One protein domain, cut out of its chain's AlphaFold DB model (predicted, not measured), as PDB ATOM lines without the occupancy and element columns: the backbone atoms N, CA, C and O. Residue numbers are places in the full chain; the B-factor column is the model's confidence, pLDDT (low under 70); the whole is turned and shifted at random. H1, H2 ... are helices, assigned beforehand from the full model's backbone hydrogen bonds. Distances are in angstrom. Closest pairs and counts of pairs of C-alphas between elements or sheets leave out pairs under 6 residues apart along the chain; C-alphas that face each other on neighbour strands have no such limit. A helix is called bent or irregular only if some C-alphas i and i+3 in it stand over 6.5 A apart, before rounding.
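AT A GLANCE: This is residues 12 to 125 of the 218 residues of an uncharacterized protein of Micromonosporaceae bacterium (UniProt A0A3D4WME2). The model is an open, flat frame: H2 and H4 lie side by side, H1 slants away from one end of this pair, and bent H5 leaves that end and folds back towards H1's first residues. The printed part has 114 residues with five named helices, H1 to H5 in order along the chain, and no named strand; its class is all helix, and the whole is only just loose, close to compact, with a radius of gyration of the C-alphas of 16.2 A and spans of 47 by 37 by 20 A.

IN THESE COORDINATES: H1, residues 12 to 36, spans 35.6 A from C-alpha 12 (294.241, 260.924, 158.912). H2 is 42 to 57, H3 59 to 64, H4 70 to 92, 31.6 A. H5, 94 to 124, one helix by its hydrogen bonds, is bent: C-alphas 103 and 106 are 8.7 A apart. Its arms are H5a, 94 to 103, and H5b, 106 to 124, ending at C-alpha 124 (291.299, 268.806, 155.652).

HOW THE PARTS SIT: H1 and H5b are close but not clearly touching; their closest C-alphas, Ala 15 and Gln 124, are 7.0 A apart. H2 and H4 touch, closest C-alphas Gly 44 and Gly 88, 4.1 A. Every O i to N i+4 pair is within hydrogen-bond range in H1, H2, H3, H5a and H5b; in H4 18 of 19 are.

THE WHOLE: The printed part has no cut, its links are tight, and no printed residue is under 70 in pLDDT.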
ATOM      1  N   PHE A  12     294.324 262.045 159.853       88.75
ATOM      2  CA  PHE A  12     294.241 260.924 158.912       88.75
ATOM      3  C   PHE A  12     292.982 260.068 159.107       88.75
ATOM      4  O   PHE A  12     292.263 259.798 158.147       88.75
ATOM      5  N   THR A  13     292.661 259.668 160.344       89.00
ATOM      6  CA  THR A  13     291.436 258.882 160.600       89.00
ATOM      7  C   THR A  13     290.167 259.682 160.306       89.00
ATOM      8  O   THR A  13     289.178 259.102 159.865       89.00
ATOM      9  N   SER A  14     290.205 261.006 160.505       87.50
ATOM     10  CA  SER A  14     289.115 261.908 160.124       87.50
ATOM     11  C   SER A  14     288.930 261.918 158.605       87.50
ATOM     12  O   SER A  14     287.820 261.701 158.119       87.50
ATOM     13  N   ALA A  15     290.020 262.051 157.841       88.12
ATOM     14  CA  ALA A  15     289.975 261.975 156.383       88.12
ATOM     15  C   ALA A  15     289.461 260.619 155.876       88.12
ATOM     16  O   ALA A  15     288.654 260.586 154.951       88.12
ATOM     17  N   LEU A  16     289.845 259.504 156.505       90.12
ATOM     18  CA  LEU A  16     289.279 258.191 156.178       90.12
ATOM     19  C   LEU A  16     287.775 258.111 156.478       90.12
ATOM     20  O   LEU A  16     287.027 257.554 155.678       90.12
ATOM     21  N   GLY A  17     287.320 258.696 157.590       88.62
ATOM     22  CA  GLY A  17     285.894 258.819 157.902       88.62
ATOM     23  C   GLY A  17     285.131 259.622 156.845       88.62
ATOM     24  O   GLY A  17     284.067 259.194 156.394       88.62
ATOM     25  N   TRP A  18     285.705 260.737 156.385       88.81
ATOM     26  CA  TRP A  18     285.169 261.536 155.279       88.81
ATOM     27  C   TRP A  18     285.109 260.758 153.964       88.81
ATOM     28  O   TRP A  18     284.080 260.791 153.292       88.81
ATOM     29  N   LEU A  19     286.170 260.031 153.606       89.81
ATOM     30  CA  LEU A  19     286.204 259.204 152.395       89.81
ATOM     31  C   LEU A  19     285.168 258.080 152.448       89.81
ATOM     32  O   LEU A  19     284.479 257.834 151.459       89.81
ATOM     33  N   TYR A  20     285.011 257.438 153.604       90.25
ATOM     34  CA  TYR A  20     283.965 256.443 153.817       90.25
ATOM     35  C   TYR A  20     282.566 257.055 153.647       90.25
ATOM     36  O   TYR A  20     281.723 256.502 152.940       90.25
ATOM     37  N   HIS A  21     282.325 258.228 154.239       90.19
ATOM     38  CA  HIS A  21     281.049 258.926 154.103       90.19
ATOM     39  C   HIS A  21     280.764 259.343 152.650       90.19
ATOM     40  O   HIS A  21     279.657 259.130 152.153       90.19
ATOM     41  N   LEU A  22     281.774 259.851 151.938       89.56
ATOM     42  CA  LEU A  22     281.694 260.166 150.512       89.56
ATOM     43  C   LEU A  22     281.366 258.920 149.679       89.56
ATOM     44  O   LEU A  22     280.481 258.975 148.826       89.56
ATOM     45  N   SER A  23     282.042 257.798 149.944       91.75
ATOM     46  CA  SER A  23     281.789 256.526 149.260       91.75
ATOM     47  C   SER A  23     280.334 256.090 149.421       91.75
ATOM     48  O   SER A  23     279.700 255.731 148.432       91.75
ATOM     49  N   ASN A  24     279.775 256.186 150.632       92.81
ATOM     50  CA  ASN A  24     278.358 255.892 150.862       92.81
ATOM     51  C   ASN A  24     277.454 256.801 150.021       92.81
ATOM     52  O   ASN A  24     276.534 256.313 149.369       92.81
ATOM     53  N   GLY A  25     277.746 258.107 149.980       92.88
ATOM     54  CA  GLY A  25     277.017 259.065 149.145       92.88
ATOM     55  C   GLY A  25     277.017 258.679 147.662       92.88
ATOM     56  O   GLY A  25     275.956 258.650 147.034       92.88
ATOM     57  N   VAL A  26     278.180 258.301 147.117       93.56
ATOM     58  CA  VAL A  26     278.317 257.824 145.729       93.56
ATOM     59  C   VAL A  26     277.496 256.556 145.502       93.56
ATOM     60  O   VAL A  26     276.729 256.497 144.540       93.56
ATOM     61  N   THR A  27     277.592 255.562 146.389       96.25
ATOM     62  CA  THR A  27     276.816 254.317 146.282       96.25
ATOM     63  C   THR A  27     275.311 254.585 146.320       96.25
ATOM     64  O   THR A  27     274.574 254.033 145.502       96.25
ATOM     65  N   PHE A  28     274.842 255.480 147.190       96.38
ATOM     66  CA  PHE A  28     273.437 255.890 147.207       96.38
ATOM     67  C   PHE A  28     273.027 256.668 145.953       96.38
ATOM     68  O   PHE A  28     271.892 256.529 145.498       96.38
ATOM     69  N   GLY A  29     273.928 257.462 145.370       96.00
ATOM     70  CA  GLY A  29     273.701 258.128 144.086       96.00
ATOM     71  C   GLY A  29     273.555 257.135 142.928       96.00
ATOM     72  O   GLY A  29     272.648 257.274 142.108       96.00
ATOM     73  N   ILE A  30     274.394 256.094 142.897       96.44
ATOM     74  CA  ILE A  30     274.298 254.988 141.931       96.44
ATOM     75  C   ILE A  30     272.980 254.229 142.115       96.44
ATOM     76  O   ILE A  30     272.281 253.976 141.134       96.44
ATOM     77  N   ALA A  31     272.607 253.908 143.357       97.25
ATOM     78  CA  ALA A  31     271.338 253.249 143.659       97.25
ATOM     79  C   ALA A  31     270.142 254.083 143.171       97.25
ATOM     80  O   ALA A  31     269.264 253.552 142.493       97.25
ATOM     81  N   TYR A  32     270.145 255.396 143.426       96.69
ATOM     82  CA  TYR A  32     269.128 256.310 142.904       96.69
ATOM     83  C   TYR A  32     269.069 256.310 141.370       96.69
ATOM     84  O   TYR A  32     267.982 256.227 140.798       96.69
ATOM     85  N   ALA A  33     270.218 256.352 140.688       96.19
ATOM     86  CA  ALA A  33     270.262 256.271 139.230       96.19
ATOM     87  C   ALA A  33     269.640 254.967 138.706       96.19
ATOM     88  O   ALA A  33     268.889 255.001 137.735       96.19
ATOM     89  N   ALA A  34     269.891 253.836 139.369       96.75
ATOM     90  CA  ALA A  34     269.332 252.547 138.971       96.75
ATOM     91  C   ALA A  34     267.798 252.486 139.110       96.75
ATOM     92  O   ALA A  34     267.131 251.921 138.246       96.75
ATOM     93  N   ILE A  35     267.231 253.081 140.166       96.88
ATOM     94  CA  ILE A  35     265.787 252.990 140.461       96.88
ATOM     95  C   ILE A  35     264.951 254.124 139.846       96.88
ATOM     96  O   ILE A  35     263.758 253.950 139.599       96.88
ATOM     97  N   ALA A  36     265.549 255.300 139.634       96.50
ATOM     98  CA  ALA A  36     264.823 256.537 139.344       96.50
ATOM     99  C   ALA A  36     265.480 257.408 138.259       96.50
ATOM    100  O   ALA A  36     265.164 258.598 138.146       96.50
ATOM    101  N   ALA A  37     266.350 256.848 137.410       95.38
ATOM    102  CA  ALA A  37     266.799 257.553 136.208       95.38
ATOM    103  C   ALA A  37     265.607 258.049 135.370       95.38
ATOM    104  O   ALA A  37     264.560 257.403 135.288       95.38
ATOM    105  N   ARG A  38     265.777 259.215 134.735       96.50
ATOM    106  CA  ARG A  38     264.773 259.910 133.905       96.50
ATOM    107  C   ARG A  38     263.511 260.363 134.649       96.50
ATOM    108  O   ARG A  38     262.600 260.904 134.023       96.50
ATOM    109  N   ARG A  39     263.422 260.180 135.970       97.50
ATOM    110  CA  ARG A  39     262.347 260.770 136.777       97.50
ATOM    111  C   ARG A  39     262.562 262.275 136.937       97.50
ATOM    112  O   ARG A  39     263.668 262.784 136.774       97.50
ATOM    113  N   ALA A  40     261.488 262.999 137.251       97.25
ATOM    114  CA  ALA A  40     261.563 264.433 137.514       97.25
ATOM    115  C   ALA A  40     262.511 264.727 138.689       97.25
ATOM    116  O   ALA A  40     262.530 263.978 139.666       97.25
ATOM    117  N   TRP A  41     263.243 265.844 138.624       97.62
ATOM    118  CA  TRP A  41     264.251 266.208 139.626       97.62
ATOM    119  C   TRP A  41     263.795 266.159 141.101       97.62
ATOM    120  O   TRP A  41     264.650 265.838 141.931       97.62
ATOM    121  N   PRO A  42     262.512 266.398 141.481       98.12
ATOM    122  CA  PRO A  42     262.109 266.297 142.883       98.12
ATOM    123  C   PRO A  42     262.314 264.898 143.474       98.12
ATOM    124  O   PRO A  42     262.529 264.786 144.676       98.12
ATOM    125  N   TRP A  43     262.335 263.839 142.653       97.88
ATOM    126  CA  TRP A  43     262.662 262.485 143.114       97.88
ATOM    127  C   TRP A  43     264.064 262.389 143.723       97.88
ATOM    128  O   TRP A  43     264.248 261.664 144.696       97.88
ATOM    129  N   GLY A  44     265.031 263.157 143.212       97.19
ATOM    130  CA  GLY A  44     266.381 263.211 143.773       97.19
ATOM    131  C   GLY A  44     266.403 263.881 145.145       97.19
ATOM    132  O   GLY A  44     267.103 263.425 146.046       97.19
ATOM    133  N   VAL A  45     265.583 264.920 145.339       97.94
ATOM    134  CA  VAL A  45     265.410 265.565 146.650       97.94
ATOM    135  C   VAL A  45     264.725 264.616 147.626       97.94
ATOM    136  O   VAL A  45     265.245 264.411 148.717       97.94
ATOM    137  N   VAL A  46     263.619 263.979 147.229       98.12
ATOM    138  CA  VAL A  46     262.924 262.979 148.060       98.12
ATOM    139  C   VAL A  46     263.873 261.855 148.473       98.12
ATOM    140  O   VAL A  46     263.891 261.479 149.641       98.12
ATOM    141  N   TRP A  47     264.705 261.365 147.551       97.38
ATOM    142  CA  TRP A  47     265.732 260.370 147.853       97.38
ATOM    143  C   TRP A  47     266.728 260.862 148.910       97.38
ATOM    144  O   TRP A  47     266.967 260.167 149.896       97.38
ATOM    145  N   GLY A  48     267.261 262.079 148.757       96.75
ATOM    146  CA  GLY A  48     268.153 262.682 149.750       96.75
ATOM    147  C   GLY A  48     267.502 262.817 151.131       96.75
ATOM    148  O   GLY A  48     268.094 262.422 152.133       96.75
ATOM    149  N   LEU A  49     266.263 263.317 151.189       97.94
ATOM    150  CA  LEU A  49     265.506 263.461 152.438       97.94
ATOM    151  C   LEU A  49     265.210 262.103 153.095       97.94
ATOM    152  O   LEU A  49     265.218 262.000 154.323       97.94
ATOM    153  N   LEU A  50     264.954 261.061 152.300       97.56
ATOM    154  CA  LEU A  50     264.727 259.708 152.802       97.56
ATOM    155  C   LEU A  50     265.981 259.154 153.489       97.56
ATOM    156  O   LEU A  50     265.872 258.631 154.596       97.56
ATOM    157  N   LEU A  51     267.159 259.301 152.873       95.50
ATOM    158  CA  LEU A  51     268.429 258.847 153.456       95.50
ATOM    159  C   LEU A  51     268.718 259.529 154.796       95.50
ATOM    160  O   LEU A  51     269.038 258.849 155.774       95.50
ATOM    161  N   GLU A  52     268.544 260.850 154.859       95.69
ATOM    162  CA  GLU A  52     268.723 261.600 156.105       95.69
ATOM    163  C   GLU A  52     267.709 261.161 157.164       95.69
ATOM    164  O   GLU A  52     268.072 260.932 158.314       95.69
ATOM    165  N   SER A  53     266.448 260.945 156.777       96.88
ATOM    166  CA  SER A  53     265.417 260.463 157.704       96.88
ATOM    167  C   SER A  53     265.789 259.105 158.299       96.88
ATOM    168  O   SER A  53     265.697 258.920 159.512       96.88
ATOM    169  N   VAL A  54     266.277 258.168 157.481       95.50
ATOM    170  CA  VAL A  54     266.771 256.872 157.972       95.50
ATOM    171  C   VAL A  54     267.915 257.069 158.970       95.50
ATOM    172  O   VAL A  54     267.920 256.426 160.021       95.50
ATOM    173  N   ALA A  55     268.853 257.981 158.704       92.31
ATOM    174  CA  ALA A  55     269.944 258.281 159.629       92.31
ATOM    175  C   ALA A  55     269.437 258.875 160.959       92.31
ATOM    176  O   ALA A  55     269.827 258.387 162.027       92.31
ATOM    177  N   VAL A  56     268.533 259.860 160.900       94.00
ATOM    178  CA  VAL A  56     267.935 260.549 162.060       94.00
ATOM    179  C   VAL A  56     267.115 259.601 162.935       94.00
ATOM    180  O   VAL A  56     267.198 259.682 164.161       94.00
ATOM    181  N   PHE A  57     266.354 258.685 162.334       95.44
ATOM    182  CA  PHE A  57     265.531 257.723 163.076       95.44
ATOM    183  C   PHE A  57     266.290 256.464 163.510       95.44
ATOM    184  O   PHE A  57     265.777 255.677 164.306       95.44
ATOM    185  N   SER A  58     267.518 256.261 163.034       94.06
ATOM    186  CA  SER A  58     268.352 255.147 163.481       94.06
ATOM    187  C   SER A  58     269.043 255.439 164.828       94.06
ATOM    188  O   SER A  58     269.221 256.599 165.217       94.06
ATOM    189  N   PRO A  59     269.565 254.410 165.527       90.25
ATOM    190  CA  PRO A  59     270.393 254.596 166.727       90.25
ATOM    191  C   PRO A  59     271.646 255.470 166.518       90.25
ATOM    192  O   PRO A  59     272.282 255.882 167.496       90.25
ATOM    193  N   PHE A  60     272.009 255.763 165.263       86.06
ATOM    194  CA  PHE A  60     273.068 256.704 164.907       86.06
ATOM    195  C   PHE A  60     272.840 258.078 165.551       86.06
ATOM    196  O   PHE A  60     273.742 258.596 166.216       86.06
ATOM    197  N   ALA A  61     271.629 258.636 165.449       87.38
ATOM    198  CA  ALA A  61     271.332 259.973 165.959       87.38
ATOM    199  C   ALA A  61     271.533 260.083 167.475       87.38
ATOM    200  O   ALA A  61     272.061 261.083 167.963       87.38
ATOM    201  N   THR A  62     271.189 259.042 168.236       85.88
ATOM    202  CA  THR A  62     271.411 259.002 169.689       85.88
ATOM    203  C   THR A  62     272.897 258.897 170.029       85.88
ATOM    204  O   THR A  62     273.387 259.638 170.890       85.88
ATOM    205  N   ARG A  63     273.641 258.037 169.317       82.06
ATOM    206  CA  ARG A  63     275.088 257.841 169.520       82.06
ATOM    207  C   ARG A  63     275.861 259.144 169.291       82.06
ATOM    208  O   ARG A  63     276.612 259.577 170.166       82.06
ATOM    209  N   TYR A  64     275.584 259.835 168.187       78.62
ATOM    210  CA  TYR A  64     276.188 261.133 167.865       78.62
ATOM    211  C   TYR A  64     275.473 262.322 168.528       78.62
ATOM    212  O   TYR A  64     275.995 263.434 168.548       78.62
ATOM    213  N   GLY A  65     274.374 262.083 169.259       79.88
ATOM    214  CA  GLY A  65     273.638 263.084 170.061       79.88
ATOM    215  C   GLY A  65     273.092 264.219 169.219       79.88
ATOM    216  O   GLY A  65     273.090 265.366 169.649       79.88
ATOM    217  N   ILE A  66     272.679 263.845 168.018       84.00
ATOM    218  CA  ILE A  66     271.924 264.647 167.071       84.00
ATOM    219  C   ILE A  66     270.425 264.497 167.373       84.00
ATOM    220  O   ILE A  66     269.647 265.395 167.078       84.00
ATOM    221  N   ALA A  67     270.011 263.397 168.016       88.12
ATOM    222  CA  ALA A  67     268.625 263.175 168.414       88.12
ATOM    223  C   ALA A  67     268.080 264.358 169.239       88.12
ATOM    224  O   ALA A  67     268.660 264.735 170.258       88.12
ATOM    225  N   GLY A  68     266.975 264.946 168.769       88.44
ATOM    226  CA  GLY A  68     266.331 266.114 169.382       88.44
ATOM    227  C   GLY A  68     267.013 267.464 169.110       88.44
ATOM    228  O   GLY A  68     266.529 268.487 169.585       88.44
ATOM    229  N   GLN A  69     268.110 267.505 168.347       88.44
ATOM    230  CA  GLN A  69     268.843 268.739 168.045       88.44
ATOM    231  C   GLN A  69     268.366 269.347 166.719       88.44
ATOM    232  O   GLN A  69     268.882 269.018 165.652       88.44
ATOM    233  N   ALA A  70     267.397 270.265 166.784       93.25
ATOM    234  CA  ALA A  70     266.744 270.831 165.597       93.25
ATOM    235  C   ALA A  70     267.717 271.486 164.597       93.25
ATOM    236  O   ALA A  70     267.578 271.284 163.395       93.25
ATOM    237  N   ILE A  71     268.722 272.232 165.075       93.25
ATOM    238  CA  ILE A  71     269.670 272.947 164.200       93.25
ATOM    239  C   ILE A  71     270.571 271.971 163.415       93.25
ATOM    240  O   ILE A  71     270.560 272.040 162.187       93.25
ATOM    241  N   PRO A  72     271.320 271.039 164.049       90.38
ATOM    242  CA  PRO A  72     272.072 270.012 163.324       90.38
ATOM    243  C   PRO A  72     271.221 269.197 162.348       90.38
ATOM    244  O   PRO A  72     271.659 268.956 161.228       90.38
ATOM    245  N   ILE A  73     270.000 268.823 162.749       94.06
ATOM    246  CA  ILE A  73     269.067 268.086 161.888       94.06
ATOM    247  C   ILE A  73     268.697 268.927 160.657       94.06
ATOM    248  O   ILE A  73     268.799 268.447 159.533       94.06
ATOM    249  N   ALA A  74     268.333 270.199 160.838       96.06
ATOM    250  CA  ALA A  74     267.986 271.088 159.730       96.06
ATOM    251  C   ALA A  74     269.156 271.290 158.751       96.06
ATOM    252  O   ALA A  74     268.950 271.269 157.537       96.06
ATOM    253  N   ILE A  75     270.384 271.435 159.263       94.81
ATOM    254  CA  ILE A  75     271.594 271.527 158.432       94.81
ATOM    255  C   ILE A  75     271.791 270.238 157.623       94.81
ATOM    256  O   ILE A  75     272.059 270.309 156.422       94.81
ATOM    257  N   ALA A  76     271.625 269.072 158.251       93.31
ATOM    258  CA  ALA A  76     271.797 267.780 157.593       93.31
ATOM    259  C   ALA A  76     270.752 267.543 156.487       93.31
ATOM    260  O   ALA A  76     271.110 267.168 155.367       93.31
ATOM    261  N   TYR A  77     269.480 267.869 156.741       97.25
ATOM    262  CA  TYR A  77     268.439 267.851 155.709       97.25
ATOM    263  C   TYR A  77     268.720 268.853 154.585       97.25
ATOM    264  O   TYR A  77     268.594 268.506 153.410       97.25
ATOM    265  N   GLY A  78     269.146 270.075 154.918       97.56
ATOM    266  CA  GLY A  78     269.529 271.086 153.931       97.56
ATOM    267  C   GLY A  78     270.641 270.593 153.002       97.56
ATOM    268  O   GLY A  78     270.518 270.707 151.782       97.56
ATOM    269  N   ALA A  79     271.680 269.960 153.554       94.38
ATOM    270  CA  ALA A  79     272.750 269.347 152.768       94.38
ATOM    271  C   ALA A  79     272.219 268.267 151.807       94.38
ATOM    272  O   ALA A  79     272.617 268.226 150.642       94.38
ATOM    273  N   HIS A  80     271.260 267.447 152.248       95.81
ATOM    274  CA  HIS A  80     270.636 266.426 151.401       95.81
ATOM    275  C   HIS A  80     269.723 267.002 150.312       95.81
ATOM    276  O   HIS A  80     269.622 266.407 149.238       95.81
ATOM    277  N   VAL A  81     269.117 268.173 150.522       97.19
ATOM    278  CA  VAL A  81     268.433 268.913 149.446       97.19
ATOM    279  C   VAL A  81     269.449 269.406 148.414       97.19
ATOM    280  O   VAL A  81     269.259 269.179 147.217       97.19
ATOM    281  N   PHE A  82     270.550 270.020 148.865       95.50
ATOM    282  CA  PHE A  82     271.627 270.501 147.989       95.50
ATOM    283  C   PHE A  82     272.328 269.380 147.218       95.50
ATOM    284  O   PHE A  82     272.815 269.626 146.120       95.50
ATOM    285  N   TYR A  83     272.355 268.163 147.755       93.12
ATOM    286  CA  TYR A  83     272.846 266.976 147.057       93.12
ATOM    287  C   TYR A  83     271.793 266.371 146.114       93.12
ATOM    288  O   TYR A  83     272.073 266.081 144.948       93.12
ATOM    289  N   GLY A  84     270.561 266.206 146.596       96.50
ATOM    290  CA  GLY A  84     269.476 265.562 145.860       96.50
ATOM    291  C   GLY A  84     269.007 266.360 144.644       96.50
ATOM    292  O   GLY A  84     268.687 265.770 143.612       96.50
ATOM    293  N   TYR A  85     269.014 267.693 144.723       98.00
ATOM    294  CA  TYR A  85     268.638 268.572 143.614       98.00
ATOM    295  C   TYR A  85     269.520 268.398 142.359       98.00
ATOM    296  O   TYR A  85     268.975 268.054 141.304       98.00
ATOM    297  N   PRO A  86     270.857 268.595 142.410       96.25
ATOM    298  CA  PRO A  86     271.711 268.438 141.237       96.25
ATOM    299  C   PRO A  86     271.715 266.994 140.737       96.25
ATOM    300  O   PRO A  86     271.627 266.784 139.528       96.25
ATOM    301  N   LEU A  87     271.721 266.003 141.637       96.25
ATOM    302  CA  LEU A  87     271.610 264.591 141.265       96.25
ATOM    303  C   LEU A  87     270.314 264.322 140.479       96.25
ATOM    304  O   LEU A  87     270.345 263.721 139.403       96.25
ATOM    305  N   GLY A  88     269.184 264.829 140.975       97.31
ATOM    306  CA  GLY A  88     267.887 264.745 140.312       97.31
ATOM    307  C   GLY A  88     267.883 265.418 138.938       97.31
ATOM    308  O   GLY A  88     267.392 264.829 137.980       97.31
ATOM    309  N   LYS A  89     268.467 266.615 138.805       97.56
ATOM    310  CA  LYS A  89     268.558 267.340 137.521       97.56
ATOM    311  C   LYS A  89     269.434 266.618 136.497       97.56
ATOM    312  O   LYS A  89     269.061 266.552 135.325       97.56
ATOM    313  N   VAL A  90     270.571 266.073 136.931       96.19
ATOM    314  CA  VAL A  90     271.478 265.292 136.076       96.19
ATOM    315  C   VAL A  90     270.774 264.037 135.566       96.19
ATOM    316  O   VAL A  90     270.790 263.761 134.368       96.19
ATOM    317  N   LEU A  91     270.106 263.301 136.455       97.06
ATOM    318  CA  LEU A  91     269.501 262.014 136.111       97.06
ATOM    319  C   LEU A  91     268.129 262.139 135.444       97.06
ATOM    320  O   LEU A  91     267.751 261.236 134.699       97.06
ATOM    321  N   GLN A  92     267.418 263.257 135.620       97.75
ATOM    322  CA  GLN A  92     266.229 263.579 134.825       97.75
ATOM    323  C   GLN A  92     266.565 263.604 133.327       97.75
ATOM    324  O   GLN A  92     265.817 263.068 132.516       97.75
ATOM    325  N   ASN A  93     267.725 264.166 132.970       96.12
ATOM    326  CA  ASN A  93     268.217 264.261 131.595       96.12
ATOM    327  C   ASN A  93     269.366 263.274 131.338       96.12
ATOM    328  O   ASN A  93     270.382 263.642 130.744       96.12
ATOM    329  N   PHE A  94     269.208 262.027 131.794       94.81
ATOM    330  CA  PHE A  94     270.272 261.018 131.825       94.81
ATOM    331  C   PHE A  94     271.056 260.887 130.510       94.81
ATOM    332  O   PHE A  94     272.284 260.931 130.522       94.81
ATOM    333  N   ASP A  95     270.366 260.785 129.370       95.31
ATOM    334  CA  ASP A  95     271.011 260.622 128.059       95.31
ATOM    335  C   ASP A  95     271.873 261.834 127.684       95.31
ATOM    336  O   ASP A  95     272.999 261.688 127.200       95.31
ATOM    337  N   SER A  96     271.366 263.039 127.958       94.94
ATOM    338  CA  SER A  96     272.087 264.289 127.720       94.94
ATOM    339  C   SER A  96     273.316 264.392 128.625       94.94
ATOM    340  O   SER A  96     274.421 264.654 128.135       94.94
ATOM    341  N   ALA A  97     273.169 264.081 129.916       92.94
ATOM    342  CA  ALA A  97     274.279 264.039 130.863       92.94
ATOM    343  C   ALA A  97     275.352 263.023 130.435       92.94
ATOM    344  O   ALA A  97     276.535 263.359 130.368       92.94
ATOM    345  N   ALA A  98     274.949 261.811 130.047       91.75
ATOM    346  CA  ALA A  98     275.855 260.773 129.561       91.75
ATOM    347  C   ALA A  98     276.564 261.175 128.257       91.75
ATOM    348  O   ALA A  98     277.737 260.853 128.054       91.75
ATOM    349  N   SER A  99     275.880 261.879 127.351       93.88
ATOM    350  CA  SER A  99     276.506 262.408 126.132       93.88
ATOM    351  C   SER A  99     277.526 263.508 126.442       93.88
ATOM    352  O   SER A  99     278.619 263.508 125.880       93.88
ATOM    353  N   THR A 100     277.213 264.390 127.394       90.88
ATOM    354  CA  THR A 100     278.088 265.484 127.833       90.88
ATOM    355  C   THR A 100     279.347 264.934 128.494       90.88
ATOM    356  O   THR A 100     280.452 265.334 128.133       90.88
ATOM    357  N   LEU A 101     279.207 263.947 129.384       88.56
ATOM    358  CA  LEU A 101     280.339 263.265 130.021       88.56
ATOM    359  C   LEU A 101     281.237 262.550 129.005       88.56
ATOM    360  O   LEU A 101     282.458 262.618 129.114       88.56
ATOM    361  N   ARG A 102     280.653 261.919 127.975       88.94
ATOM    362  CA  ARG A 102     281.427 261.316 126.876       88.94
ATOM    363  C   ARG A 102     282.195 262.361 126.058       88.94
ATOM    364  O   ARG A 102     283.311 262.078 125.635       88.94
ATOM    365  N   ARG A 103     281.634 263.563 125.868       91.50
ATOM    366  CA  ARG A 103     282.286 264.679 125.153       91.50
ATOM    367  C   ARG A 103     283.400 265.349 125.952       91.50
ATOM    368  O   ARG A 103     284.391 265.748 125.356       91.50
ATOM    369  N   LEU A 104     283.252 265.453 127.274       89.00
ATOM    370  CA  LEU A 104     284.253 266.052 128.168       89.00
ATOM    371  C   LEU A 104     285.616 265.339 128.096       89.00
ATOM    372  O   LEU A 104     286.632 265.925 128.455       89.00
ATOM    373  N   GLY A 105     285.668 264.113 127.569       88.00
ATOM    374  CA  GLY A 105     286.898 263.349 127.427       88.00
ATOM    375  C   GLY A 105     287.426 262.874 128.783       88.00
ATOM    376  O   GLY A 105     287.287 263.523 129.819       88.00
ATOM    377  N   ARG A 106     288.075 261.706 128.797       89.31
ATOM    378  CA  ARG A 106     288.588 261.091 130.038       89.31
ATOM    379  C   ARG A 106     289.539 261.999 130.827       89.31
ATOM    380  O   ARG A 106     289.583 261.926 132.049       89.31
ATOM    381  N   HIS A 107     290.287 262.857 130.132       89.81
ATOM    382  CA  HIS A 107     291.292 263.723 130.740       89.81
ATOM    383  C   HIS A 107     290.669 264.870 131.538       89.81
ATOM    384  O   HIS A 107     291.120 265.116 132.650       89.81
ATOM    385  N   ALA A 108     289.607 265.518 131.043       91.00
ATOM    386  CA  ALA A 108     288.952 266.583 131.804       91.00
ATOM    387  C   ALA A 108     288.314 266.034 133.085       91.00
ATOM    388  O   ALA A 108     288.481 266.616 134.154       91.00
ATOM    389  N   VAL A 109     287.655 264.871 132.997       88.19
ATOM    390  CA  VAL A 109     287.089 264.185 134.170       88.19
ATOM    391  C   VAL A 109     288.188 263.847 135.179       88.19
ATOM    392  O   VAL A 109     288.048 264.162 136.359       88.19
ATOM    393  N   ALA A 110     289.303 263.268 134.723       89.75
ATOM    394  CA  ALA A 110     290.433 262.954 135.593       89.75
ATOM    395  C   ALA A 110     291.017 264.208 136.265       89.75
ATOM    396  O   ALA A 110     291.257 264.189 137.468       89.75
ATOM    397  N   ILE A 111     291.188 265.309 135.524       93.88
ATOM    398  CA  ILE A 111     291.695 266.579 136.067       93.88
ATOM    399  C   ILE A 111     290.749 267.124 137.140       93.88
ATOM    400  O   ILE A 111     291.207 267.460 138.228       93.88
ATOM    401  N   VAL A 112     289.438 267.168 136.882       92.44
ATOM    402  CA  VAL A 112     288.448 267.657 137.860       92.44
ATOM    403  C   VAL A 112     288.466 266.808 139.130       92.44
ATOM    404  O   VAL A 112     288.429 267.359 140.230       92.44
ATOM    405  N   LEU A 113     288.569 265.483 139.001       89.56
ATOM    406  CA  LEU A 113     288.676 264.586 140.152       89.56
ATOM    407  C   LEU A 113     289.962 264.836 140.945       89.56
ATOM    408  O   LEU A 113     289.896 264.993 142.160       89.56
ATOM    409  N   VAL A 114     291.113 264.937 140.274       92.94
ATOM    410  CA  VAL A 114     292.403 265.216 140.926       92.94
ATOM    411  C   VAL A 114     292.376 266.567 141.640       92.94
ATOM    412  O   VAL A 114     292.731 266.635 142.813       92.94
ATOM    413  N   VAL A 115     291.906 267.628 140.980       95.88
ATOM    414  CA  VAL A 115     291.792 268.967 141.584       95.88
ATOM    415  C   VAL A 115     290.863 268.938 142.796       95.88
ATOM    416  O   VAL A 115     291.196 269.512 143.829       95.88
ATOM    417  N   SER A 116     289.739 268.225 142.706       90.44
ATOM    418  CA  SER A 116     288.795 268.079 143.822       90.44
ATOM    419  C   SER A 116     289.433 267.350 145.008       90.44
ATOM    420  O   SER A 116     289.306 267.801 146.144       90.44
ATOM    421  N   VAL A 117     290.171 266.264 144.754       89.00
ATOM    422  CA  VAL A 117     290.910 265.523 145.789       89.00
ATOM    423  C   VAL A 117     291.971 266.407 146.440       89.00
ATOM    424  O   VAL A 117     292.047 266.451 147.666       89.00
ATOM    425  N   LEU A 118     292.755 267.147 145.652       92.31
ATOM    426  CA  LEU A 118     293.781 268.055 146.171       92.31
ATOM    427  C   LEU A 118     293.173 269.193 146.997       92.31
ATOM    428  O   LEU A 118     293.691 269.503 148.068       92.31
ATOM    429  N   ALA A 119     292.058 269.778 146.550       92.69
ATOM    430  CA  ALA A 119     291.350 270.821 147.287       92.69
ATOM    431  C   ALA A 119     290.812 270.302 148.630       92.69
ATOM    432  O   ALA A 119     291.011 270.941 149.663       92.69
ATOM    433  N   ILE A 120     290.195 269.115 148.638       88.06
ATOM    434  CA  ILE A 120     289.701 268.476 149.867       88.06
ATOM    435  C   ILE A 120     290.862 268.148 150.807       88.06
ATOM    436  O   ILE A 120     290.781 268.436 151.999       88.06
ATOM    437  N   ALA A 121     291.949 267.575 150.293       89.25
ATOM    438  CA  ALA A 121     293.101 267.207 151.106       89.25
ATOM    439  C   ALA A 121     293.800 268.452 151.684       89.25
ATOM    440  O   ALA A 121     294.155 268.465 152.861       89.25
ATOM    441  N   GLY A 122     293.927 269.523 150.894       91.94
ATOM    442  CA  GLY A 122     294.453 270.813 151.339       91.94
ATOM    443  C   GLY A 122     293.577 271.497 152.392       91.94
ATOM    444  O   GLY A 122     294.114 272.101 153.317       91.94
ATOM    445  N   TRP A 123     292.251 271.362 152.295       89.88
ATOM    446  CA  TRP A 123     291.308 271.862 153.303       89.88
ATOM    447  C   TRP A 123     291.346 271.045 154.601       89.88
ATOM    448  O   TRP A 123     291.398 271.612 155.687       89.88
ATOM    449  N   GLN A 124     291.327 269.714 154.497       87.50
ATOM    450  CA  GLN A 124     291.299 268.806 155.652       87.50
ATOM    451  C   GLN A 124     292.649 268.715 156.371       87.50
ATOM    452  O   GLN A 124     292.685 268.364 157.547       87.50
ATOM    453  N   GLN A 125     293.751 268.983 155.663       91.31
ATOM    454  CA  GLN A 125     295.124 268.893 156.166       91.31
ATOM    455  C   GLN A 125     295.385 267.626 157.007       91.31
ATOM    456  O   GLN A 125     295.851 267.735 158.144       91.31
TER     457      GLN A 125